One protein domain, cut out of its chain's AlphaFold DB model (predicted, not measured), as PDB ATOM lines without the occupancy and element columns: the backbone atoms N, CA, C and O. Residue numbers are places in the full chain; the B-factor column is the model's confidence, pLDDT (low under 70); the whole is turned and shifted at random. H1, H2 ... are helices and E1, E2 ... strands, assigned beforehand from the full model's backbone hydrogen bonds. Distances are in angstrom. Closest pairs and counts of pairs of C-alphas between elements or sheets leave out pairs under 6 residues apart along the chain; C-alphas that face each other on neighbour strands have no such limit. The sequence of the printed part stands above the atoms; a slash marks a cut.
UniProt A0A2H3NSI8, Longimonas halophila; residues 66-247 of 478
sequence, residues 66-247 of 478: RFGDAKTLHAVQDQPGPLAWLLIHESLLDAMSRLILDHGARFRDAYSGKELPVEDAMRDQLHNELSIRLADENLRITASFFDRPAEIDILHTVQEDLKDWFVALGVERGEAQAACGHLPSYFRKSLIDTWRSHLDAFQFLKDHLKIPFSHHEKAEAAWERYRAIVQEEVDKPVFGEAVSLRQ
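AT A GLANCE: This is residues 66 to 247 of the 478 residues of a protein of Longimonas halophila (UniProt A0A2H3NSI8). An elongated body of helices is built round one long helix, H2, which runs through its middle: H4 packs on one side of it, H8 crosses it on the other, and H10 packs on the far side of H8. The hairpin of H6 and H7 comes close to H2, H1 and H9 sit near the end where H2 begins, and H3 follows at its other end. The printed part has 182 residues with ten named helices and one named strand, in the order H1 H2 H3 H4 E1 H5 H6 H7 H8 H9 H10, and its class is mostly helix. It is compact, with a radius of gyration of the C-alphas of 16.9 A and spans of 50 by 31 by 26 A.

HOW THE PARTS SIT: Start at H1, residues 70 to 76: it only just touches H2, residues 80 to 102, and only at the corner, with 3 pairs of C-alphas within 8 A, the closest those of Val 76 and Leu 83 at 5.9 A. H2 is the hub, touching four helices. H3, residues 104 to 110, is near H2. Go on to H4, residues 119 to 136, which touches H2 at a steep tilt of 40 degrees, opposite ways; the closest C-alphas, of Leu 93 and His 127, are 6.7 A apart. E1, residues 140 to 142, pairs with no named strand, and a tight link joins it to H5, residues 143 to 146. H6, residues 154 to 168, and H7, residues 173 to 180, are a helical hairpin, with the closest C-alphas, of Lys 163 and Ala 176, 5.2 A apart. Next, H8, residues 183 to 197, touches H2 at a steep tilt of 56 degrees, the closest C-alphas being those of Ser 91 and Leu 191 at 4.8 A. H9, residues 199 to 209, touches residues 80 to 84 of H2 alone; the C-alphas of Pro 80 and Leu 205 are the closest, 5.8 A apart. H10, residues 216 to 235, touches H8 at a shallow tilt of 32 degrees, opposite ways, closest at the C-alphas of Lys 189 and Ala 228, 5.1 A; H2 and H10 are apart. Every O i to N i+4 pair is within hydrogen-bond range in H1, H2, H3, H4, H6, H7, H8 and H10, against 5 of 7 in H9; H5 is too short for such a pair.

IN THESE COORDINATES: Find C-alpha 70 at (247.219, 231.917, 176.347), where H1 begins. From C-alpha 80 at (246.221, 238.862, 191.685), H2 runs 32.8 A. H4 measures 26.1 A, H6 21.1 A and H8 20.6 A. H10 runs 29.1 A to C-alpha 235 at (256.338, 209.193, 198.520).

THE WHOLE: Look at Ser 112 and His 215 for the two C-alphas farthest apart, 52.3 A. The printed part has no cut, and no link is long. Residues 236 to 247 hold no named element. Mean pLDDT of the printed part is 77.2; 41 residues are under 70, among them 66 to 75, 104 to 125 and 211 to 217.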
ATOM      1  N   ARG A  66     248.429 222.334 179.806       45.81
ATOM      2  CA  ARG A  66     247.571 223.270 179.075       45.81
ATOM      3  C   ARG A  66     246.962 224.215 180.101       45.81
ATOM      4  O   ARG A  66     245.807 224.068 180.476       45.81
ATOM      5  N   PHE A  67     247.754 225.212 180.500       46.00
ATOM      6  CA  PHE A  67     247.198 226.518 180.830       46.00
ATOM      7  C   PHE A  67     246.127 226.806 179.788       46.00
ATOM      8  O   PHE A  67     246.433 226.760 178.590       46.00
ATOM      9  N   GLY A  68     244.884 227.017 180.229       46.47
ATOM     10  CA  GLY A  68     243.803 227.417 179.334       46.47
ATOM     11  C   GLY A  68     244.331 228.491 178.388       46.47
ATOM     12  O   GLY A  68     245.027 229.386 178.865       46.47
ATOM     13  N   ASP A  69     244.089 228.308 177.078       54.22
ATOM     14  CA  ASP A  69     244.516 229.122 175.919       54.22
ATOM     15  C   ASP A  69     245.192 230.435 176.339       54.22
ATOM     16  O   ASP A  69     244.555 231.180 177.065       54.22
ATOM     17  N   ALA A  70     246.418 230.756 175.897       58.44
ATOM     18  CA  ALA A  70     247.219 231.917 176.347       58.44
ATOM     19  C   ALA A  70     246.424 233.234 176.546       58.44
ATOM     20  O   ALA A  70     246.784 234.069 177.374       58.44
ATOM     21  N   LYS A  71     245.307 233.388 175.831       58.12
ATOM     22  CA  LYS A  71     244.240 234.372 176.063       58.12
ATOM     23  C   LYS A  71     243.679 234.431 177.493       58.12
ATOM     24  O   LYS A  71     243.510 235.527 178.003       58.12
ATOM     25  N   THR A  72     243.376 233.306 178.132       61.78
ATOM     26  CA  THR A  72     242.852 233.202 179.506       61.78
ATOM     27  C   THR A  72     243.859 233.755 180.498       61.78
ATOM     28  O   THR A  72     243.522 234.589 181.328       61.78
ATOM     29  N   LEU A  73     245.118 233.341 180.358       64.38
ATOM     30  CA  LEU A  73     246.212 233.813 181.191       64.38
ATOM     31  C   LEU A  73     246.434 235.317 181.003       64.38
ATOM     32  O   LEU A  73     246.527 236.052 181.978       64.38
ATOM     33  N   HIS A  74     246.412 235.785 179.753       65.50
ATOM     34  CA  HIS A  74     246.484 237.207 179.426       65.50
ATOM     35  C   HIS A  74     245.297 238.008 179.986       65.50
ATOM     36  O   HIS A  74     245.475 239.135 180.430       65.50
ATOM     37  N   ALA A  75     244.093 237.428 180.019       67.38
ATOM     38  CA  ALA A  75     242.890 238.084 180.525       67.38
ATOM     39  C   ALA A  75     242.915 238.335 182.042       67.38
ATOM     40  O   ALA A  75     242.267 239.268 182.517       67.38
ATOM     41  N   VAL A  76     243.655 237.520 182.799       71.75
ATOM     42  CA  VAL A  76     243.744 237.621 184.267       71.75
ATOM     43  C   VAL A  76     245.130 238.016 184.778       71.75
ATOM     44  O   VAL A  76     245.310 238.127 185.988       71.75
ATOM     45  N   GLN A  77     246.101 238.259 183.889       71.94
ATOM     46  CA  GLN A  77     247.507 238.510 184.248       71.94
ATOM     47  C   GLN A  77     247.692 239.686 185.223       71.94
ATOM     48  O   GLN A  77     248.603 239.668 186.041       71.94
ATOM     49  N   ASP A  78     246.804 240.684 185.167       77.75
ATOM     50  CA  ASP A  78     246.864 241.897 185.992       77.75
ATOM     51  C   ASP A  78     245.967 241.810 187.247       77.75
ATOM     52  O   ASP A  78     245.777 242.798 187.962       77.75
ATOM     53  N   GLN A  79     245.376 240.639 187.521       81.75
ATOM     54  CA  GLN A  79     244.458 240.417 188.639       81.75
ATOM     55  C   GLN A  79     245.027 239.366 189.604       81.75
ATOM     56  O   GLN A  79     245.036 238.175 189.290       81.75
ATOM     57  N   PRO A  80     245.459 239.757 190.819       83.06
ATOM     58  CA  PRO A  80     246.221 238.862 191.685       83.06
ATOM     59  C   PRO A  80     245.376 237.693 192.215       83.06
ATOM     60  O   PRO A  80     245.867 236.575 192.288       83.06
ATOM     61  N   GLY A  81     244.101 237.918 192.546       83.69
ATOM     62  CA  GLY A  81     243.205 236.864 193.047       83.69
ATOM     63  C   GLY A  81     242.934 235.755 192.019       83.69
ATOM     64  O   GLY A  81     243.240 234.598 192.304       83.69
ATOM     65  N   PRO A  82     242.431 236.085 190.816       80.94
ATOM     66  CA  PRO A  82     242.208 235.113 189.742       80.94
ATOM     67  C   PRO A  82     243.475 234.404 189.263       80.94
ATOM     68  O   PRO A  82     243.448 233.211 188.968       80.94
ATOM     69  N   LEU A  83     244.604 235.111 189.216       82.38
ATOM     70  CA  LEU A  83     245.880 234.520 188.830       82.38
ATOM     71  C   LEU A  83     246.393 233.532 189.896       82.38
ATOM     72  O   LEU A  83     246.906 232.467 189.552       82.38
ATOM     73  N   ALA A  84     246.204 233.846 191.185       85.25
ATOM     74  CA  ALA A  84     246.483 232.933 192.294       85.25
ATOM     75  C   ALA A  84     245.557 231.706 192.284       85.25
ATOM     76  O   ALA A  84     246.023 230.588 192.506       85.25
ATOM     77  N   TRP A  85     244.270 231.912 191.986       85.81
ATOM     78  CA  TRP A  85     243.298 230.832 191.815       85.81
ATOM     79  C   TRP A  85     243.757 229.853 190.734       85.81
ATOM     80  O   TRP A  85     243.839 228.656 190.990       85.81
ATOM     81  N   LEU A  86     244.127 230.370 189.557       82.38
ATOM     82  CA  LEU A  86     244.554 229.553 188.423       82.38
ATOM     83  C   LEU A  86     245.812 228.744 188.750       82.38
ATOM     84  O   LEU A  86     245.873 227.556 188.447       82.38
ATOM     85  N   LEU A  87     246.794 229.373 189.402       85.06
ATOM     86  CA  LEU A  87     248.010 228.700 189.844       85.06
ATOM     87  C   LEU A  87     247.690 227.497 190.740       85.06
ATOM     88  O   LEU A  87     248.178 226.402 190.478       85.06
ATOM     89  N   ILE A  88     246.881 227.689 191.784       88.69
ATOM     90  CA  ILE A  88     246.547 226.618 192.735       88.69
ATOM     91  C   ILE A  88     245.705 225.538 192.072       88.69
ATOM     92  O   ILE A  88     246.005 224.360 192.245       88.69
ATOM     93  N   HIS A  89     244.695 225.938 191.302       86.56
ATOM     94  CA  HIS A  89     243.818 225.026 190.585       86.56
ATOM     95  C   HIS A  89     244.613 224.077 189.679       86.56
ATOM     96  O   HIS A  89     244.529 222.861 189.835       86.56
ATOM     97  N   GLU A  90     245.436 224.618 188.775       83.00
ATOM     98  CA  GLU A  90     246.220 223.800 187.841       83.00
ATOM     99  C   GLU A  90     247.230 222.910 188.565       83.00
ATOM    100  O   GLU A  90     247.415 221.746 188.210       83.00
ATOM    101  N   SER A  91     247.847 223.437 189.622       88.75
ATOM    102  CA  SER A  91     248.827 222.694 190.412       88.75
ATOM    103  C   SER A  91     248.195 221.527 191.171       88.75
ATOM    104  O   SER A  91     248.784 220.451 191.222       88.75
ATOM    105  N   LEU A  92     247.000 221.710 191.742       90.19
ATOM    106  CA  LEU A  92     246.248 220.634 192.393       90.19
ATOM    107  C   LEU A  92     245.772 219.601 191.372       90.19
ATOM    108  O   LEU A  92     245.949 218.410 191.602       90.19
ATOM    109  N   LEU A  93     245.237 220.034 190.230       85.19
ATOM    110  CA  LEU A  93     244.764 219.121 189.192       85.19
ATOM    111  C   LEU A  93     245.900 218.247 188.633       85.19
ATOM    112  O   LEU A  93     245.723 217.037 188.466       85.19
ATOM    113  N   ASP A  94     247.077 218.831 188.379       84.06
ATOM    114  CA  ASP A  94     248.274 218.087 187.962       84.06
ATOM    115  C   ASP A  94     248.749 217.127 189.063       84.06
ATOM    116  O   ASP A  94     249.015 215.958 188.784       84.06
ATOM    117  N   ALA A  95     248.783 217.575 190.322       89.94
ATOM    118  CA  ALA A  95     249.180 216.744 191.457       89.94
ATOM    119  C   ALA A  95     248.258 215.534 191.652       89.94
ATOM    120  O   ALA A  95     248.740 214.409 191.784       89.94
ATOM    121  N   MET A  96     246.941 215.747 191.609       87.44
ATOM    122  CA  MET A  96     245.937 214.684 191.689       87.44
ATOM    123  C   MET A  96     246.089 213.705 190.523       87.44
ATOM    124  O   MET A  96     246.085 212.495 190.731       87.44
ATOM    125  N   SER A  97     246.290 214.213 189.303       83.25
ATOM    126  CA  SER A  97     246.478 213.378 188.111       83.25
ATOM    127  C   SER A  97     247.721 212.492 188.228       83.25
ATOM    128  O   SER A  97     247.656 211.295 187.956       83.25
ATOM    129  N   ARG A  98     248.851 213.052 188.673       84.25
ATOM    130  CA  ARG A  98     250.097 212.302 188.901       84.25
ATOM    131  C   ARG A  98     249.947 211.253 189.991       84.25
ATOM    132  O   ARG A  98     250.367 210.120 189.784       84.25
ATOM    133  N   LEU A  99     249.312 211.612 191.106       85.12
ATOM    134  CA  LEU A  99     249.031 210.678 192.189       85.12
ATOM    135  C   LEU A  99     248.194 209.498 191.675       85.12
ATOM    136  O   LEU A  99     248.534 208.341 191.906       85.12
ATOM    137  N   ILE A 100     247.138 209.771 190.907       80.94
ATOM    138  CA  ILE A 100     246.307 208.724 190.302       80.94
ATOM    139  C   ILE A 100     247.123 207.833 189.367       80.94
ATOM    140  O   ILE A 100     246.945 206.620 189.390       80.94
ATOM    141  N   LEU A 101     248.016 208.401 188.554       77.50
ATOM    142  CA  LEU A 101     248.851 207.635 187.626       77.50
ATOM    143  C   LEU A 101     249.856 206.733 188.351       77.50
ATOM    144  O   LEU A 101     249.980 205.560 187.990       77.50
ATOM    145  N   ASP A 102     250.527 207.243 189.383       76.75
ATOM    146  CA  ASP A 102     251.528 206.489 190.148       76.75
ATOM    147  C   ASP A 102     250.881 205.372 190.980       76.75
ATOM    148  O   ASP A 102     251.409 204.262 191.059       76.75
ATOM    149  N   HIS A 103     249.677 205.608 191.504       73.25
ATOM    150  CA  HIS A 103     248.853 204.590 192.164       73.25
ATOM    151  C   HIS A 103     247.969 203.791 191.161       73.25
ATOM    152  O   HIS A 103     247.263 202.847 191.529       73.25
ATOM    153  N   GLY A 104     248.083 204.113 189.862       62.44
ATOM    154  CA  GLY A 104     247.305 203.683 188.686       62.44
ATOM    155  C   GLY A 104     247.077 202.185 188.529       62.44
ATOM    156  O   GLY A 104     246.009 201.729 188.115       62.44
ATOM    157  N   ALA A 105     248.116 201.401 188.817       61.22
ATOM    158  CA  ALA A 105     248.116 199.963 188.576       61.22
ATOM    159  C   ALA A 105     247.065 199.225 189.419       61.22
ATOM    160  O   ALA A 105     246.413 198.328 188.894       61.22
ATOM    161  N   ARG A 106     246.819 199.662 190.661       60.47
ATOM    162  CA  ARG A 106     245.783 199.067 191.520       60.47
ATOM    163  C   ARG A 106     244.378 199.483 191.152       60.47
ATOM    164  O   ARG A 106     243.470 198.662 191.245       60.47
ATOM    165  N   PHE A 107     244.200 200.713 190.669       58.88
ATOM    166  CA  PHE A 107     242.908 201.122 190.130       58.88
ATOM    167  C   PHE A 107     242.487 200.198 188.985       58.88
ATOM    168  O   PHE A 107     241.322 199.842 188.918       58.88
ATOM    169  N   ARG A 108     243.425 199.726 188.149       56.50
ATOM    170  CA  ARG A 108     243.136 198.741 187.088       56.50
ATOM    171  C   ARG A 108     242.776 197.347 187.607       56.50
ATOM    172  O   ARG A 108     241.958 196.688 186.976       56.50
ATOM    173  N   ASP A 109     243.355 196.910 188.724       53.59
ATOM    174  CA  ASP A 109     243.082 195.586 189.303       53.59
ATOM    175  C   ASP A 109     241.772 195.559 190.114       53.59
ATOM    176  O   ASP A 109     241.040 194.568 190.077       53.59
ATOM    177  N   ALA A 110     241.433 196.658 190.800       52.22
ATOM    178  CA  ALA A 110     240.154 196.830 191.498       52.22
ATOM    179  C   ALA A 110     238.975 196.974 190.515       52.22
ATOM    180  O   ALA A 110     237.866 196.494 190.770       52.22
ATOM    181  N   TYR A 111     239.220 197.581 189.350       52.09
ATOM    182  CA  TYR A 111     238.252 197.679 188.264       52.09
ATOM    183  C   TYR A 111     238.222 196.370 187.463       52.09
ATOM    184  O   TYR A 111     238.978 196.163 186.523       52.09
ATOM    185  N   SER A 112     237.308 195.472 187.823       48.62
ATOM    186  CA  SER A 112     237.068 194.164 187.199       48.62
ATOM    187  C   SER A 112     236.852 194.204 185.663       48.62
ATOM    188  O   SER A 112     235.720 194.106 185.180       48.62
ATOM    189  N   GLY A 113     237.915 194.351 184.870       47.78
ATOM    190  CA  GLY A 113     237.891 194.252 183.406       47.78
ATOM    191  C   GLY A 113     237.104 195.339 182.662       47.78
ATOM    192  O   GLY A 113     236.756 195.132 181.500       47.78
ATOM    193  N   LYS A 114     236.806 196.482 183.288       48.09
ATOM    194  CA  LYS A 114     236.335 197.677 182.571       48.09
ATOM    195  C   LYS A 114     237.523 198.617 182.398       48.09
ATOM    196  O   LYS A 114     238.322 198.769 183.315       48.09
ATOM    197  N   GLU A 115     237.672 199.205 181.217       47.78
ATOM    198  CA  GLU A 115     238.649 200.273 181.015       47.78
ATOM    199  C   GLU A 115     238.382 201.370 182.055       47.78
ATOM    200  O   GLU A 115     237.217 201.698 182.321       47.78
ATOM    201  N   LEU A 116     239.446 201.895 182.675       49.78
ATOM    202  CA  LEU A 116     239.359 203.141 183.436       49.78
ATOM    203  C   LEU A 116     238.570 204.156 182.590       49.78
ATOM    204  O   LEU A 116     238.728 204.150 181.362       49.78
ATOM    205  N   PRO A 117     237.727 205.016 183.194       48.78
ATOM    206  CA  PRO A 117     237.194 206.162 182.472       48.78
ATOM    207  C   PRO A 117     238.348 206.830 181.724       48.78
ATOM    208  O   PRO A 117     239.412 207.027 182.314       48.78
ATOM    209  N   VAL A 118     238.158 207.089 180.424       52.62
ATOM    210  CA  VAL A 118     239.137 207.779 179.569       52.62
ATOM    211  C   VAL A 118     239.734 208.931 180.376       52.62
ATOM    212  O   VAL A 118     238.962 209.658 181.001       52.62
ATOM    213  N   GLU A 119     241.068 209.059 180.406       59.16
ATOM    214  CA  GLU A 119     241.808 210.011 181.262       59.16
ATOM    215  C   GLU A 119     241.162 211.412 181.292       59.16
ATOM    216  O   GLU A 119     241.108 212.057 182.339       59.16
ATOM    217  N   ASP A 120     240.573 211.826 180.168       57.34
ATOM    218  CA  ASP A 120     239.830 213.074 179.996       57.34
ATOM    219  C   ASP A 120     238.556 213.181 180.858       57.34
ATOM    220  O   ASP A 120     238.354 214.185 181.532       57.34
ATOM    221  N   ALA A 121     237.708 212.149 180.911       59.31
ATOM    222  CA  ALA A 121     236.454 212.180 181.678       59.31
ATOM    223  C   ALA A 121     236.701 212.223 183.193       59.31
ATOM    224  O   ALA A 121     235.963 212.866 183.941       59.31
ATOM    225  N   MET A 122     237.756 211.541 183.641       64.69
ATOM    226  CA  MET A 122     238.223 211.607 185.022       64.69
ATOM    227  C   MET A 122     238.732 213.010 185.351       64.69
ATOM    228  O   MET A 122     238.336 213.593 186.359       64.69
ATOM    229  N   ARG A 123     239.576 213.574 184.483       65.94
ATOM    230  CA  ARG A 123     240.110 214.925 184.658       65.94
ATOM    231  C   ARG A 123     239.001 215.974 184.701       65.94
ATOM    232  O   ARG A 123     239.055 216.852 185.557       65.94
ATOM    233  N   ASP A 124     237.988 215.860 183.846       65.88
ATOM    234  CA  ASP A 124     236.829 216.757 183.829       65.88
ATOM    235  C   ASP A 124     236.036 216.692 185.141       65.88
ATOM    236  O   ASP A 124     235.591 217.720 185.658       65.88
ATOM    237  N   GLN A 125     235.865 215.496 185.713       67.88
ATOM    238  CA  GLN A 125     235.210 215.341 187.009       67.88
ATOM    239  C   GLN A 125     236.015 216.028 188.122       67.88
ATOM    240  O   GLN A 125     235.462 216.873 188.828       67.88
ATOM    241  N   LEU A 126     237.313 215.725 188.234       71.94
ATOM    242  CA  LEU A 126     238.190 216.318 189.252       71.94
ATOM    243  C   LEU A 126     238.269 217.840 189.109       71.94
ATOM    244  O   LEU A 126     238.237 218.561 190.101       71.94
ATOM    245  N   HIS A 127     238.322 218.337 187.872       73.50
ATOM    246  CA  HIS A 127     238.296 219.763 187.572       73.50
ATOM    247  C   HIS A 127     237.031 220.439 188.110       73.50
ATOM    248  O   HIS A 127     237.121 221.474 188.776       73.50
ATOM    249  N   ASN A 128     235.855 219.867 187.835       68.06
ATOM    250  CA  ASN A 128     234.584 220.432 188.285       68.06
ATOM    251  C   ASN A 128     234.490 220.453 189.816       68.06
ATOM    252  O   ASN A 128     234.113 221.473 190.393       68.06
ATOM    253  N   GLU A 129     234.859 219.352 190.473       72.25
ATOM    254  CA  GLU A 129     234.844 219.239 191.935       72.25
ATOM    255  C   GLU A 129     235.814 220.242 192.579       72.25
ATOM    256  O   GLU A 129     235.409 221.035 193.433       72.25
ATOM    257  N   LEU A 130     237.060 220.302 192.100       79.25
ATOM    258  CA  LEU A 130     238.069 221.243 192.587       79.25
ATOM    259  C   LEU A 130     237.655 222.706 192.371       79.25
ATOM    260  O   LEU A 130     237.855 223.546 193.250       79.25
ATOM    261  N   SER A 131     237.055 223.016 191.220       74.19
ATOM    262  CA  SER A 131     236.586 224.369 190.909       74.19
ATOM    263  C   SER A 131     235.495 224.830 191.871       74.19
ATOM    264  O   SER A 131     235.521 225.976 192.322       74.19
ATOM    265  N   ILE A 132     234.558 223.940 192.217       71.50
ATOM    266  CA  ILE A 132     233.507 224.220 193.202       71.50
ATOM    267  C   ILE A 132     234.128 224.477 194.579       71.50
ATOM    268  O   ILE A 132     233.780 225.465 195.222       71.50
ATOM    269  N   ARG A 133     235.081 223.642 195.010       76.56
ATOM    270  CA  ARG A 133     235.762 223.789 196.308       76.56
ATOM    271  C   ARG A 133     236.528 225.102 196.423       76.56
ATOM    272  O   ARG A 133     236.315 225.856 197.367       76.56
ATOM    273  N   LEU A 134     237.363 225.417 195.434       75.69
ATOM    274  CA  LEU A 134     238.138 226.660 195.416       75.69
ATOM    275  C   LEU A 134     237.260 227.919 195.361       75.69
ATOM    276  O   LEU A 134     237.723 228.991 195.739       75.69
ATOM    277  N   ALA A 135     236.035 227.818 194.838       72.69
ATOM    278  CA  ALA A 135     235.086 228.928 194.816       72.69
ATOM    279  C   ALA A 135     234.345 229.116 196.154       72.69
ATOM    280  O   ALA A 135     233.923 230.231 196.452       72.69
ATOM    281  N   ASP A 136     234.179 228.046 196.935       69.50
ATOM    282  CA  ASP A 136     233.491 228.059 198.233       69.50
ATOM    283  C   ASP A 136     234.428 228.474 199.385       69.50
ATOM    284  O   ASP A 136     234.005 229.084 200.370       69.50
ATOM    285  N   GLU A 137     235.729 228.203 199.257       71.81
ATOM    286  CA  GLU A 137     236.713 228.538 200.285       71.81
ATOM    287  C   GLU A 137     237.274 229.968 200.143       71.81
ATOM    288  O   GLU A 137     237.797 230.372 199.105       71.81
ATOM    289  N   ASN A 138     237.253 230.741 201.239       75.44
ATOM    290  CA  ASN A 138     237.903 232.059 201.325       75.44
ATOM    291  C   ASN A 138     239.419 231.916 201.540       75.44
ATOM    292  O   ASN A 138     239.959 232.310 202.578       75.44
ATOM    293  N   LEU A 139     240.104 231.327 200.565       83.69
ATOM    294  CA  LEU A 139     241.531 231.050 200.662       83.69
ATOM    295  C   LEU A 139     242.355 232.322 200.514       83.69
ATOM    296  O   LEU A 139     242.079 233.192 199.686       83.69
ATOM    297  N   ARG A 140     243.425 232.412 201.299       86.50
ATOM    298  CA  ARG A 140     244.373 233.519 201.233       86.50
ATOM    299  C   ARG A 140     245.786 232.978 201.126       86.50
ATOM    300  O   ARG A 140     246.215 232.230 201.994       86.50
ATOM    301  N   ILE A 141     246.524 233.416 200.109       85.69
ATOM    302  CA  ILE A 141     247.957 233.124 199.997       85.69
ATOM    303  C   ILE A 141     248.794 234.307 200.456       85.69
ATOM    304  O   ILE A 141     248.501 235.464 200.155       85.69
ATOM    305  N   THR A 142     249.859 234.006 201.183       85.00
ATOM    306  CA  THR A 142     250.900 234.948 201.611       85.00
ATOM    307  C   THR A 142     252.223 234.569 200.945       85.00
ATOM    308  O   THR A 142     252.296 233.593 200.202       85.00
ATOM    309  N   ALA A 143     253.294 235.321 201.203       79.12
ATOM    310  CA  ALA A 143     254.624 234.930 200.737       79.12
ATOM    311  C   ALA A 143     255.044 233.550 201.290       79.12
ATOM    312  O   ALA A 143     255.589 232.735 200.548       79.12
ATOM    313  N   SER A 144     254.701 233.248 202.549       79.25
ATOM    314  CA  SER A 144     255.034 231.975 203.207       79.25
ATOM    315  C   SER A 144     254.365 230.744 202.583       79.25
ATOM    316  O   SER A 144     254.839 229.629 202.796       79.25
ATOM    317  N   PHE A 145     253.298 230.918 201.793       84.69
ATOM    318  CA  PHE A 145     252.655 229.819 201.064       84.69
ATOM    319  C   PHE A 145     253.648 229.083 200.154       84.69
ATOM    320  O   PHE A 145     253.613 227.862 200.073       84.69
ATOM    321  N   PHE A 146     254.569 229.799 199.507       79.00
ATOM    322  CA  PHE A 146     255.530 229.181 198.587       79.00
ATOM    323  C   PHE A 146     256.625 228.389 199.307       79.00
ATOM    324  O   PHE A 146     257.183 227.456 198.732       79.00
ATOM    325  N   ASP A 147     256.894 228.714 200.573       74.81
ATOM    326  CA  ASP A 147     257.800 227.936 201.416       74.81
ATOM    327  C   ASP A 147     257.127 226.672 201.959       74.81
ATOM    328  O   ASP A 147     257.794 225.651 202.152       74.81
ATOM    329  N   ARG A 148     255.813 226.738 202.217       78.44
ATOM    330  CA  ARG A 148     255.024 225.662 202.834       78.44
ATOM    331  C   ARG A 148     253.677 225.458 202.131       78.44
ATOM    332  O   ARG A 148     252.626 225.619 202.749       78.44
ATOM    333  N   PRO A 149     253.675 225.050 200.850       84.81
ATOM    334  CA  PRO A 149     252.433 224.919 200.087       84.81
ATOM    335  C   PRO A 149     251.530 223.802 200.620       84.81
ATOM    336  O   PRO A 149     250.323 223.844 200.425       84.81
ATOM    337  N   ALA A 150     252.104 222.835 201.339       84.00
ATOM    338  CA  ALA A 150     251.381 221.762 202.013       84.00
ATOM    339  C   ALA A 150     250.484 222.238 203.175       84.00
ATOM    340  O   ALA A 150     249.614 221.491 203.603       84.00
ATOM    341  N   GLU A 151     250.695 223.451 203.700       86.06
ATOM    342  CA  GLU A 151     249.921 224.002 204.824       86.06
ATOM    343  C   GLU A 151     248.670 224.777 204.365       86.06
ATOM    344  O   GLU A 151     248.000 225.394 205.188       86.06
ATOM    345  N   ILE A 152     248.351 224.787 203.064       87.12
ATOM    346  CA  ILE A 152     247.145 225.457 202.568       87.12
ATOM    347  C   ILE A 152     245.880 224.697 202.990       87.12
ATOM    348  O   ILE A 152     245.775 223.489 202.782       87.12
ATOM    349  N   ASP A 153     244.899 225.424 203.532       85.50
ATOM    350  CA  ASP A 153     243.691 224.844 204.137       85.50
ATOM    351  C   ASP A 153     242.917 223.905 203.189       85.50
ATOM    352  O   ASP A 153     242.475 222.834 203.611       85.50
ATOM    353  N   ILE A 154     242.828 224.246 201.895       87.62
ATOM    354  CA  ILE A 154     242.085 223.448 200.904       87.62
ATOM    355  C   ILE A 154     242.640 222.037 200.713       87.62
ATOM    356  O   ILE A 154     241.926 221.127 200.289       87.62
ATOM    357  N   LEU A 155     243.926 221.831 201.001       89.81
ATOM    358  CA  LEU A 155     244.593 220.580 200.677       89.81
ATOM    359  C   LEU A 155     243.969 219.410 201.436       89.81
ATOM    360  O   LEU A 155     243.739 218.362 200.841       89.81
ATOM    361  N   HIS A 156     243.613 219.611 202.708       88.38
ATOM    362  CA  HIS A 156     242.931 218.591 203.500       88.38
ATOM    363  C   HIS A 156     241.552 218.254 202.916       88.38
ATOM    364  O   HIS A 156     241.195 217.082 202.811       88.38
ATOM    365  N   THR A 157     240.782 219.262 202.494       88.06
ATOM    366  CA  THR A 157     239.478 219.055 201.843       88.06
ATOM    367  C   THR A 157     239.627 218.214 200.573       88.06
ATOM    368  O   THR A 157     238.915 217.229 200.395       88.06
ATOM    369  N   VAL A 158     240.604 218.549 199.725       89.75
ATOM    370  CA  VAL A 158     240.866 217.829 198.469       89.75
ATOM    371  C   VAL A 158     241.369 216.407 198.724       89.75
ATOM    372  O   VAL A 158     241.006 215.497 197.984       89.75
ATOM    373  N   GLN A 159     242.168 216.180 199.772       90.88
ATOM    374  CA  GLN A 159     242.588 214.832 200.168       90.88
ATOM    375  C   GLN A 159     241.397 213.953 200.559       90.88
ATOM    376  O   GLN A 159     241.350 212.787 200.168       90.88
ATOM    377  N   GLU A 160     240.442 214.496 201.316       89.25
ATOM    378  CA  GLU A 160     239.235 213.767 201.712       89.25
ATOM    379  C   GLU A 160     238.341 213.457 200.503       89.25
ATOM    380  O   GLU A 160     237.917 212.311 200.346       89.25
ATOM    381  N   ASP A 161     238.137 214.430 199.610       86.06
ATOM    382  CA  ASP A 161     237.363 214.239 198.377       86.06
ATOM    383  C   ASP A 161     237.998 213.172 197.473       86.06
ATOM    384  O   ASP A 161     237.324 212.259 196.994       86.06
ATOM    385  N   LEU A 162     239.320 213.236 197.287       86.19
ATOM    386  CA  LEU A 162     240.054 212.274 196.469       86.19
ATOM    387  C   LEU A 162     240.029 210.866 197.076       86.19
ATOM    388  O   LEU A 162     239.921 209.875 196.351       86.19
ATOM    389  N   LYS A 163     240.073 210.764 198.405       87.75
ATOM    390  CA  LYS A 163     239.942 209.491 199.116       87.75
ATOM    391  C   LYS A 163     238.560 208.882 198.912       87.75
ATOM    392  O   LYS A 163     238.465 207.692 198.614       87.75
ATOM    393  N   ASP A 164     237.501 209.671 199.069       83.06
ATOM    394  CA  ASP A 164     236.132 209.204 198.848       83.06
ATOM    395  C   ASP A 164     235.926 208.789 197.383       83.06
ATOM    396  O   ASP A 164     235.290 207.765 197.113       83.06
ATOM    397  N   TRP A 165     236.553 209.505 196.446       82.94
ATOM    398  CA  TRP A 165     236.600 209.128 195.036       82.94
ATOM    399  C   TRP A 165     237.310 207.779 194.820       82.94
ATOM    400  O   TRP A 165     236.749 206.893 194.173       82.94
ATOM    401  N   PHE A 166     238.479 207.543 195.429       77.75
ATOM    402  CA  PHE A 166     239.166 206.240 195.369       77.75
ATOM    403  C   PHE A 166     238.318 205.102 195.950       77.75
ATOM    404  O   PHE A 166     238.235 204.027 195.353       77.75
ATOM    405  N   VAL A 167     237.643 205.333 197.078       82.94
ATOM    406  CA  VAL A 167     236.743 204.339 197.685       82.94
ATOM    407  C   VAL A 167     235.555 204.037 196.770       82.94
ATOM    408  O   VAL A 167     235.185 202.873 196.612       82.94
ATOM    409  N   ALA A 168     234.981 205.051 196.118       75.19
ATOM    410  CA  ALA A 168     233.905 204.865 195.145       75.19
ATOM    411  C   ALA A 168     234.345 204.039 193.921       75.19
ATOM    412  O   ALA A 168     233.527 203.330 193.332       75.19
ATOM    413  N   LEU A 169     235.635 204.080 193.576       72.94
ATOM    414  CA  LEU A 169     236.246 203.238 192.542       72.94
ATOM    415  C   LEU A 169     236.589 201.814 193.007       72.94
ATOM    416  O   LEU A 169     237.066 201.013 192.205       72.94
ATOM    417  N   GLY A 170     236.326 201.478 194.271       73.31
ATOM    418  CA  GLY A 170     236.554 200.145 194.828       73.31
ATOM    419  C   GLY A 170     237.926 199.946 195.474       73.31
ATOM    420  O   GLY A 170     238.269 198.808 195.792       73.31
ATOM    421  N   VAL A 171     238.701 201.014 195.691       78.31
ATOM    422  CA  VAL A 171     239.938 200.946 196.485       78.31
ATOM    423  C   VAL A 171     239.592 200.814 197.969       78.31
ATOM    424  O   VAL A 171     238.655 201.440 198.470       78.31
ATOM    425  N   GLU A 172     240.345 199.981 198.684       85.06
ATOM    426  CA  GLU A 172     240.186 199.793 200.126       85.06
ATOM    427  C   GLU A 172     240.459 201.109 200.878       85.06
ATOM    428  O   GLU A 172     241.287 201.922 200.467       85.06
ATOM    429  N   ARG A 173     239.727 201.371 201.967       88.12
ATOM    430  CA  ARG A 173     239.743 202.694 202.612       88.12
ATOM    431  C   ARG A 173     241.107 203.038 203.213       88.12
ATOM    432  O   ARG A 173     241.501 204.201 203.155       88.12
ATOM    433  N   GLY A 174     241.803 202.058 203.791       86.56
ATOM    434  CA  GLY A 174     243.165 202.226 204.295       86.56
ATOM    435  C   GLY A 174     244.144 202.578 203.177       86.56
ATOM    436  O   GLY A 174     244.882 203.553 203.293       86.56
ATOM    437  N   GLU A 175     244.086 201.852 202.060       82.31
ATOM    438  CA  GLU A 175     244.894 202.140 200.867       82.31
ATOM    439  C   GLU A 175     244.602 203.521 200.264       82.31
ATOM    440  O   GLU A 175     245.527 204.272 199.956       82.31
ATOM    441  N   ALA A 176     243.325 203.894 200.143       86.50
ATOM    442  CA  ALA A 176     242.919 205.206 199.649       86.50
ATOM    443  C   ALA A 176     243.451 206.339 200.542       86.50
ATOM    444  O   ALA A 176     243.956 207.344 200.039       86.50
ATOM    445  N   GLN A 177     243.388 206.158 201.866       90.56
ATOM    446  CA  GLN A 177     243.950 207.096 202.836       90.56
ATOM    447  C   GLN A 177     245.476 207.198 202.708       90.56
ATOM    448  O   GLN A 177     246.012 208.306 202.753       90.56
ATOM    449  N   ALA A 178     246.170 206.066 202.547       87.81
ATOM    450  CA  ALA A 178     247.621 206.035 202.387       87.81
ATOM    451  C   ALA A 178     248.059 206.777 201.119       87.81
ATOM    452  O   ALA A 178     248.953 207.615 201.196       87.81
ATOM    453  N   ALA A 179     247.377 206.538 199.993       87.00
ATOM    454  CA  ALA A 179     247.646 207.213 198.728       87.00
ATOM    455  C   ALA A 179     247.400 208.727 198.815       87.00
ATOM    456  O   ALA A 179     248.282 209.523 198.500       87.00
ATOM    457  N   CYS A 180     246.228 209.150 199.302       90.31
ATOM    458  CA  CYS A 180     245.893 210.577 199.406       90.31
ATOM    459  C   CYS A 180     246.794 211.328 200.398       90.31
ATOM    460  O   CYS A 180     246.999 212.534 200.252       90.31
ATOM    461  N   GLY A 181     247.380 210.623 201.373       90.12
ATOM    462  CA  GLY A 181     248.383 211.171 202.285       90.12
ATOM    463  C   GLY A 181     249.609 211.765 201.580       90.12
ATOM    464  O   GLY A 181     250.217 212.682 202.124       90.12
ATOM    465  N   HIS A 182     249.923 211.318 200.358       90.94
ATOM    466  CA  HIS A 182     251.070 211.795 199.574       90.94
ATOM    467  C   HIS A 182     250.779 213.056 198.752       90.94
ATOM    468  O   HIS A 182     251.717 213.713 198.295       90.94
ATOM    469  N   LEU A 183     249.506 213.454 198.601       92.81
ATOM    470  CA  LEU A 183     249.105 214.625 197.808       92.81
ATOM    471  C   LEU A 183     249.912 215.911 198.109       92.81
ATOM    472  O   LEU A 183     250.229 216.616 197.152       92.81
ATOM    473  N   PRO A 184     250.306 216.237 199.358       92.69
ATOM    474  CA  PRO A 184     251.079 217.448 199.634       92.69
ATOM    475  C   PRO A 184     252.436 217.513 198.923       92.69
ATOM    476  O   PRO A 184     252.843 218.584 198.467       92.69
ATOM    477  N   SER A 185     253.117 216.374 198.790       88.50
ATOM    478  CA  SER A 185     254.411 216.261 198.104       88.50
ATOM    479  C   SER A 185     254.248 216.490 196.598       88.50
ATOM    480  O   SER A 185     254.925 217.336 196.000       88.50
ATOM    481  N   TYR A 186     253.239 215.839 196.010       90.50
ATOM    482  CA  TYR A 186     252.849 216.023 194.612       90.50
ATOM    483  C   TYR A 186     252.433 217.473 194.331       90.50
ATOM    484  O   TYR A 186     252.923 218.079 193.377       90.50
ATOM    485  N   PHE A 187     251.606 218.069 195.195       92.50
ATOM    486  CA  PHE A 187     251.152 219.454 195.064       92.50
ATOM    487  C   PHE A 187     252.313 220.443 195.080       92.50
ATOM    488  O   PHE A 187     252.381 221.315 194.215       92.50
ATOM    489  N   ARG A 188     253.269 220.286 196.003       88.75
ATOM    490  CA  ARG A 188     254.461 221.142 196.059       88.75
ATOM    491  C   ARG A 188     255.232 221.119 194.742       88.75
ATOM    492  O   ARG A 188     255.611 222.175 194.234       88.75
ATOM    493  N   LYS A 189     255.463 219.933 194.176       84.56
ATOM    494  CA  LYS A 189     256.166 219.803 192.897       84.56
ATOM    495  C   LYS A 189     255.365 220.400 191.742       84.56
ATOM    496  O   LYS A 189     255.916 221.203 190.988       84.56
ATOM    497  N   SER A 190     254.084 220.058 191.628       89.19
ATOM    498  CA  SER A 190     253.198 220.577 190.583       89.19
ATOM    499  C   SER A 190     253.064 222.098 190.644       89.19
ATOM    500  O   SER A 190     253.074 222.745 189.600       89.19
ATOM    501  N   LEU A 191     253.049 222.693 191.840       87.56
ATOM    502  CA  LEU A 191     253.062 224.145 192.037       87.56
ATOM    503  C   LEU A 191     254.307 224.806 191.443       87.56
ATOM    504  O   LEU A 191     254.208 225.782 190.695       87.56
ATOM    505  N   ILE A 192     255.482 224.253 191.742       82.69
ATOM    506  CA  ILE A 192     256.756 224.757 191.220       82.69
ATOM    507  C   ILE A 192     256.823 224.587 189.697       82.69
ATOM    508  O   ILE A 192     257.237 225.510 188.994       82.69
ATOM    509  N   ASP A 193     256.411 223.435 189.169       82.88
ATOM    510  CA  ASP A 193     256.423 223.159 187.727       82.88
ATOM    511  C   ASP A 193     255.450 224.077 186.960       82.88
ATOM    512  O   ASP A 193     255.806 224.625 185.911       82.88
ATOM    513  N   THR A 194     254.259 224.311 187.518       82.19
ATOM    514  CA  THR A 194     253.210 225.177 186.954       82.19
ATOM    515  C   THR A 194     253.674 226.629 186.917       82.19
ATOM    516  O   THR A 194     253.623 227.272 185.867       82.19
ATOM    517  N   TRP A 195     254.227 227.129 188.027       81.06
ATOM    518  CA  TRP A 195     254.815 228.466 188.093       81.06
ATOM    519  C   TRP A 195     255.927 228.660 187.053       81.06
ATOM    520  O   TRP A 195     255.947 229.643 186.311       81.06
ATOM    521  N   ARG A 196     256.860 227.704 186.967       76.19
ATOM    522  CA  ARG A 196     258.030 227.792 186.077       76.19
ATOM    523  C   ARG A 196     257.678 227.714 184.600       76.19
ATOM    524  O   ARG A 196     258.377 228.312 183.786       76.19
ATOM    525  N   SER A 197     256.628 226.981 184.255       76.69
ATOM    526  CA  SER A 197     256.184 226.868 182.866       76.69
ATOM    527  C   SER A 197     255.591 228.188 182.349       76.69
ATOM    528  O   SER A 197     255.554 228.403 181.141       76.69
ATOM    529  N   HIS A 198     255.197 229.103 183.252       73.88
ATOM    530  CA  HIS A 198     254.509 230.360 182.930       73.88
ATOM    531  C   HIS A 198     255.049 231.559 183.728       73.88
ATOM    532  O   HIS A 198     254.283 232.394 184.212       73.88
ATOM    533  N   LEU A 199     256.380 231.666 183.843       74.81
ATOM    534  CA  LEU A 199     257.055 232.728 184.609       74.81
ATOM    535  C   LEU A 199     256.565 234.137 184.255       74.81
ATOM    536  O   LEU A 199     256.303 234.928 185.158       74.81
ATOM    537  N   ASP A 200     256.412 234.431 182.963       73.62
ATOM    538  CA  ASP A 200     255.995 235.756 182.490       73.62
ATOM    539  C   ASP A 200     254.588 236.121 182.977       73.62
ATOM    540  O   ASP A 200     254.324 237.265 183.334       73.62
ATOM    541  N   ALA A 201     253.692 235.137 183.050       72.31
ATOM    542  CA  ALA A 201     252.320 235.356 183.477       72.31
ATOM    543  C   ALA A 201     252.180 235.536 184.987       72.31
ATOM    544  O   ALA A 201     251.339 236.305 185.440       72.31
ATOM    545  N   PHE A 202     253.009 234.848 185.773       77.75
ATOM    546  CA  PHE A 202     252.989 234.954 187.232       77.75
ATOM    547  C   PHE A 202     253.896 236.054 187.783       77.75
ATOM    548  O   PHE A 202     253.947 236.267 188.997       77.75
ATOM    549  N   GLN A 203     254.573 236.805 186.913       78.19
ATOM    550  CA  GLN A 203     255.409 237.932 187.310       78.19
ATOM    551  C   GLN A 203     254.607 238.975 188.108       78.19
ATOM    552  O   GLN A 203     255.100 239.495 189.106       78.19
ATOM    553  N   PHE A 204     253.331 239.182 187.770       80.81
ATOM    554  CA  PHE A 204     252.443 240.060 188.532       80.81
ATOM    555  C   PHE A 204     252.196 239.568 189.974       80.81
ATOM    556  O   PHE A 204     252.274 240.356 190.918       80.81
ATOM    557  N   LEU A 205     251.966 238.260 190.180       81.56
ATOM    558  CA  LEU A 205     251.852 237.670 191.527       81.56
ATOM    559  C   LEU A 205     253.143 237.835 192.322       81.56
ATOM    560  O   LEU A 205     253.108 238.181 193.503       81.56
ATOM    561  N   LYS A 206     254.277 237.585 191.671       79.38
ATOM    562  CA  LYS A 206     255.603 237.698 192.272       79.38
ATOM    563  C   LYS A 206     255.867 239.105 192.789       79.38
ATOM    564  O   LYS A 206     256.297 239.259 193.930       79.38
ATOM    565  N   ASP A 207     255.575 240.113 191.974       80.69
ATOM    566  CA  ASP A 207     255.767 241.515 192.338       80.69
ATOM    567  C   ASP A 207     254.821 241.927 193.475       80.69
ATOM    568  O   ASP A 207     255.227 242.630 194.404       80.69
ATOM    569  N   HIS A 208     253.580 241.429 193.456       80.31
ATOM    570  CA  HIS A 208     252.574 241.731 194.475       80.31
ATOM    571  C   HIS A 208     252.885 241.093 195.838       80.31
ATOM    572  O   HIS A 208     252.758 241.743 196.876       80.31
ATOM    573  N   LEU A 209     253.321 239.833 195.841       79.56
ATOM    574  CA  LEU A 209     253.709 239.097 197.048       79.56
ATOM    575  C   LEU A 209     255.161 239.368 197.467       79.56
ATOM    576  O   LEU A 209     255.597 238.870 198.503       79.56
ATOM    577  N   LYS A 210     255.896 240.176 196.687       72.50
ATOM    578  CA  LYS A 210     257.328 240.467 196.863       72.50
ATOM    579  C   LYS A 210     258.154 239.196 197.030       72.50
ATOM    580  O   LYS A 210     259.060 239.141 197.861       72.50
ATOM    581  N   ILE A 211     257.829 238.175 196.244       66.88
ATOM    582  CA  ILE A 211     258.565 236.916 196.284       66.88
ATOM    583  C   ILE A 211     259.931 237.190 195.649       66.88
ATOM    584  O   ILE A 211     259.981 237.641 194.495       66.88
ATOM    585  N   PRO A 212     261.043 236.990 196.371       50.50
ATOM    586  CA  PRO A 212     262.356 237.236 195.807       50.50
ATOM    587  C   PRO A 212     262.595 236.168 194.732       50.50
ATOM    588  O   PRO A 212     262.836 235.023 195.090       50.50
ATOM    589  N   PHE A 213     262.468 236.506 193.431       50.62
ATOM    590  CA  PHE A 213     262.950 235.649 192.323       50.62
ATOM    591  C   PHE A 213     263.769 236.362 191.171       50.62
ATOM    592  O   PHE A 213     263.326 236.371 190.031       50.62
ATOM    593  N   SER A 214     264.920 237.016 191.382       39.12
ATOM    594  CA  SER A 214     266.049 237.359 190.458       39.12
ATOM    595  C   SER A 214     267.001 236.186 190.012       39.12
ATOM    596  O   SER A 214     266.639 235.015 190.015       39.12
ATOM    597  N   HIS A 215     268.220 236.462 189.510       39.09
ATOM    598  CA  HIS A 215     269.114 235.468 188.864       39.09
ATOM    599  C   HIS A 215     269.790 234.480 189.839       39.09
ATOM    600  O   HIS A 215     270.075 233.344 189.450       39.09
ATOM    601  N   HIS A 216     269.994 234.871 191.103       48.94
ATOM    602  CA  HIS A 216     270.278 233.917 192.185       48.94
ATOM    603  C   HIS A 216     269.102 232.953 192.379       48.94
ATOM    604  O   HIS A 216     269.288 231.787 192.716       48.94
ATOM    605  N   GLU A 217     267.893 233.381 192.031       63.16
ATOM    606  CA  GLU A 217     266.706 232.563 192.167       63.16
ATOM    607  C   GLU A 217     266.435 231.599 191.026       63.16
ATOM    608  O   GLU A 217     265.635 230.691 191.206       63.16
ATOM    609  N   LYS A 218     267.141 231.671 189.895       70.31
ATOM    610  CA  LYS A 218     267.107 230.546 188.946       70.31
ATOM    611  C   LYS A 218     267.752 229.299 189.545       70.31
ATOM    612  O   LYS A 218     267.196 228.210 189.406       70.31
ATOM    613  N   ALA A 219     268.899 229.477 190.205       77.38
ATOM    614  CA  ALA A 219     269.610 228.408 190.896       77.38
ATOM    615  C   ALA A 219     268.811 227.930 192.114       77.38
ATOM    616  O   ALA A 219     268.525 226.739 192.209       77.38
ATOM    617  N   GLU A 220     268.357 228.846 192.979       78.56
ATOM    618  CA  GLU A 220     267.532 228.477 194.139       78.56
ATOM    619  C   GLU A 220     266.210 227.821 193.732       78.56
ATOM    620  O   GLU A 220     265.845 226.793 194.293       78.56
ATOM    621  N   ALA A 221     265.514 228.316 192.705       77.38
ATOM    622  CA  ALA A 221     264.293 227.673 192.223       77.38
ATOM    623  C   ALA A 221     264.566 226.320 191.550       77.38
ATOM    624  O   ALA A 221     263.688 225.457 191.532       77.38
ATOM    625  N   ALA A 222     265.742 226.122 190.941       84.75
ATOM    626  CA  ALA A 222     266.134 224.812 190.428       84.75
ATOM    627  C   ALA A 222     266.383 223.831 191.582       84.75
ATOM    628  O   ALA A 222     265.901 222.702 191.530       84.75
ATOM    629  N   TRP A 223     267.036 224.286 192.653       88.00
ATOM    630  CA  TRP A 223     267.197 223.513 193.880       88.00
ATOM    631  C   TRP A 223     265.867 223.210 194.564       88.00
ATOM    632  O   TRP A 223     265.653 222.077 194.979       88.00
ATOM    633  N   GLU A 224     264.949 224.170 194.652       85.06
ATOM    634  CA  GLU A 224     263.644 223.956 195.279       85.06
ATOM    635  C   GLU A 224     262.820 222.918 194.514       85.06
ATOM    636  O   GLU A 224     262.248 222.008 195.118       85.06
ATOM    637  N   ARG A 225     262.852 222.986 193.178       86.00
ATOM    638  CA  ARG A 225     262.268 221.961 192.314       86.00
ATOM    639  C   ARG A 225     262.927 220.601 192.522       86.00
ATOM    640  O   ARG A 225     262.226 219.607 192.665       86.00
ATOM    641  N   TYR A 226     264.258 220.550 192.556       91.81
ATOM    642  CA  TYR A 226     264.987 219.306 192.787       91.81
ATOM    643  C   TYR A 226     264.618 218.676 194.138       91.81
ATOM    644  O   TYR A 226     264.325 217.487 194.193       91.81
ATOM    645  N   ARG A 227     264.521 219.476 195.209       90.50
ATOM    646  CA  ARG A 227     264.046 219.016 196.524       90.50
ATOM    647  C   ARG A 227     262.638 218.424 196.439       90.50
ATOM    648  O   ARG A 227     262.381 217.407 197.066       90.50
ATOM    649  N   ALA A 228     261.732 219.047 195.682       86.56
ATOM    650  CA  ALA A 228     260.375 218.531 195.494       86.56
ATOM    651  C   ALA A 228     260.353 217.200 194.719       86.56
ATOM    652  O   ALA A 228     259.560 216.327 195.042       86.56
ATOM    653  N   ILE A 229     261.258 217.011 193.751       90.69
ATOM    654  CA  ILE A 229     261.428 215.729 193.045       90.69
ATOM    655  C   ILE A 229     261.920 214.636 194.002       90.69
ATOM    656  O   ILE A 229     261.402 213.526 193.974       90.69
ATOM    657  N   VAL A 230     262.903 214.941 194.857       91.81
ATOM    658  CA  VAL A 230     263.413 213.980 195.851       91.81
ATOM    659  C   VAL A 230     262.319 213.585 196.852       91.81
ATOM    660  O   VAL A 230     262.192 212.409 197.174       91.81
ATOM    661  N   GLN A 231     261.506 214.547 197.300       90.56
ATOM    662  CA  GLN A 231     260.368 214.285 198.187       90.56
ATOM    663  C   GLN A 231     259.301 213.410 197.521       90.56
ATOM    664  O   GLN A 231     258.858 212.439 198.127       90.56
ATOM    665  N   GLU A 232     258.925 213.708 196.273       89.31
ATOM    666  CA  GLU A 232     257.972 212.890 195.512       89.31
ATOM    667  C   GLU A 232     258.490 211.451 195.350       89.31
ATOM    668  O   GLU A 232     257.722 210.506 195.483       89.31
ATOM    669  N   GLU A 233     259.794 211.257 195.120       90.56
ATOM    670  CA  GLU A 233     260.383 209.925 194.919       90.56
ATOM    671  C   GLU A 233     260.210 208.995 196.129       90.56
ATOM    672  O   GLU A 233     259.918 207.815 195.950       90.56
ATOM    673  N   VAL A 234     260.352 209.504 197.358       94.12
ATOM    674  CA  VAL A 234     260.161 208.691 198.577       94.12
ATOM    675  C   VAL A 234     258.688 208.490 198.948       94.12
ATOM    676  O   VAL A 234     258.385 207.617 199.765       94.12
ATOM    677  N   ASP A 235     257.792 209.274 198.347       92.69
ATOM    678  CA  ASP A 235     256.338 209.193 198.520       92.69
ATOM    679  C   ASP A 235     255.661 208.305 197.467       92.69
ATOM    680  O   ASP A 235     254.488 207.959 197.609       92.69
ATOM    681  N   LYS A 236     256.401 207.850 196.451       89.12
ATOM    682  CA  LYS A 236     255.890 206.886 195.477       89.12
ATOM    683  C   LYS A 236     255.524 205.542 196.126       89.12
ATOM    684  O   LYS A 236     256.222 205.086 197.039       89.12
ATOM    685  N   PRO A 237     254.492 204.859 195.597       87.06
ATOM    686  CA  PRO A 237     254.165 203.471 195.919       87.06
ATOM    687  C   PRO A 237     255.367 202.534 195.847       87.06
ATOM    688  O   PRO A 237     256.094 202.517 194.849       87.06
ATOM    689  N   VAL A 238     255.533 201.679 196.856       87.94
ATOM    690  CA  VAL A 238     256.530 200.599 196.835       87.94
ATOM    691  C   VAL A 238     255.858 199.237 196.969       87.94
ATOM    692  O   VAL A 238     254.747 199.119 197.469       87.94
ATOM    693  N   PHE A 239     256.510 198.185 196.466       84.12
ATOM    694  CA  PHE A 239     255.982 196.806 196.457       84.12
ATOM    695  C   PHE A 239     254.621 196.631 195.762       84.12
ATOM    696  O   PHE A 239     253.959 195.612 195.928       84.12
ATOM    697  N   GLY A 240     254.220 197.613 194.949       77.56
ATOM    698  CA  GLY A 240     252.892 197.657 194.355       77.56
ATOM    699  C   GLY A 240     251.782 197.945 195.365       77.56
ATOM    700  O   GLY A 240     250.632 197.711 195.017       77.56
ATOM    701  N   GLU A 241     252.107 198.415 196.574       81.94
ATOM    702  CA  GLU A 241     251.195 198.851 197.640       81.94
ATOM    703  C   GLU A 241     251.043 200.380 197.633       81.94
ATOM    704  O   GLU A 241     251.945 201.094 197.205       81.94
ATOM    705  N   ALA A 242     249.937 200.910 198.168       82.75
ATOM    706  CA  ALA A 242     249.751 202.362 198.331       82.75
ATOM    707  C   ALA A 242     250.702 202.997 199.370       82.75
ATOM    708  O   ALA A 242     250.812 204.222 199.451       82.75
ATOM    709  N   VAL A 243     251.372 202.163 200.170       87.44
ATOM    710  CA  VAL A 243     252.352 202.594 201.165       87.44
ATOM    711  C   VAL A 243     253.634 203.029 200.456       87.44
ATOM    712  O   VAL A 243     254.115 202.342 199.554       87.44
ATOM    713  N   SER A 244     254.192 204.163 200.871       92.12
ATOM    714  CA  SER A 244     255.445 204.683 200.319       92.12
ATOM    715  C   SER A 244     256.664 204.264 201.130       92.12
ATOM    716  O   SER A 244     256.544 203.797 202.268       92.12
ATOM    717  N   LEU A 245     257.860 204.487 200.574       94.00
ATOM    718  CA  LEU A 245     259.104 204.288 201.315       94.00
ATOM    719  C   LEU A 245     259.096 205.115 202.605       94.00
ATOM    720  O   LEU A 245     259.380 204.565 203.664       94.00
ATOM    721  N   ARG A 246     258.692 206.392 202.542       93.94
ATOM    722  CA  ARG A 246     258.638 207.291 203.707       93.94
ATOM    723  C   ARG A 246     257.865 206.697 204.887       93.94
ATOM    724  O   ARG A 246     258.275 206.877 206.030       93.94
ATOM    725  N   GLN A 247     256.756 206.012 204.619       91.25
ATOM    726  CA  GLN A 247     255.865 205.484 205.656       91.25
ATOM    727  C   GLN A 247     256.403 204.219 206.335       91.25
ATOM    728  O   GLN A 247     256.137 204.000 207.514       91.25
TER     729      GLN A 247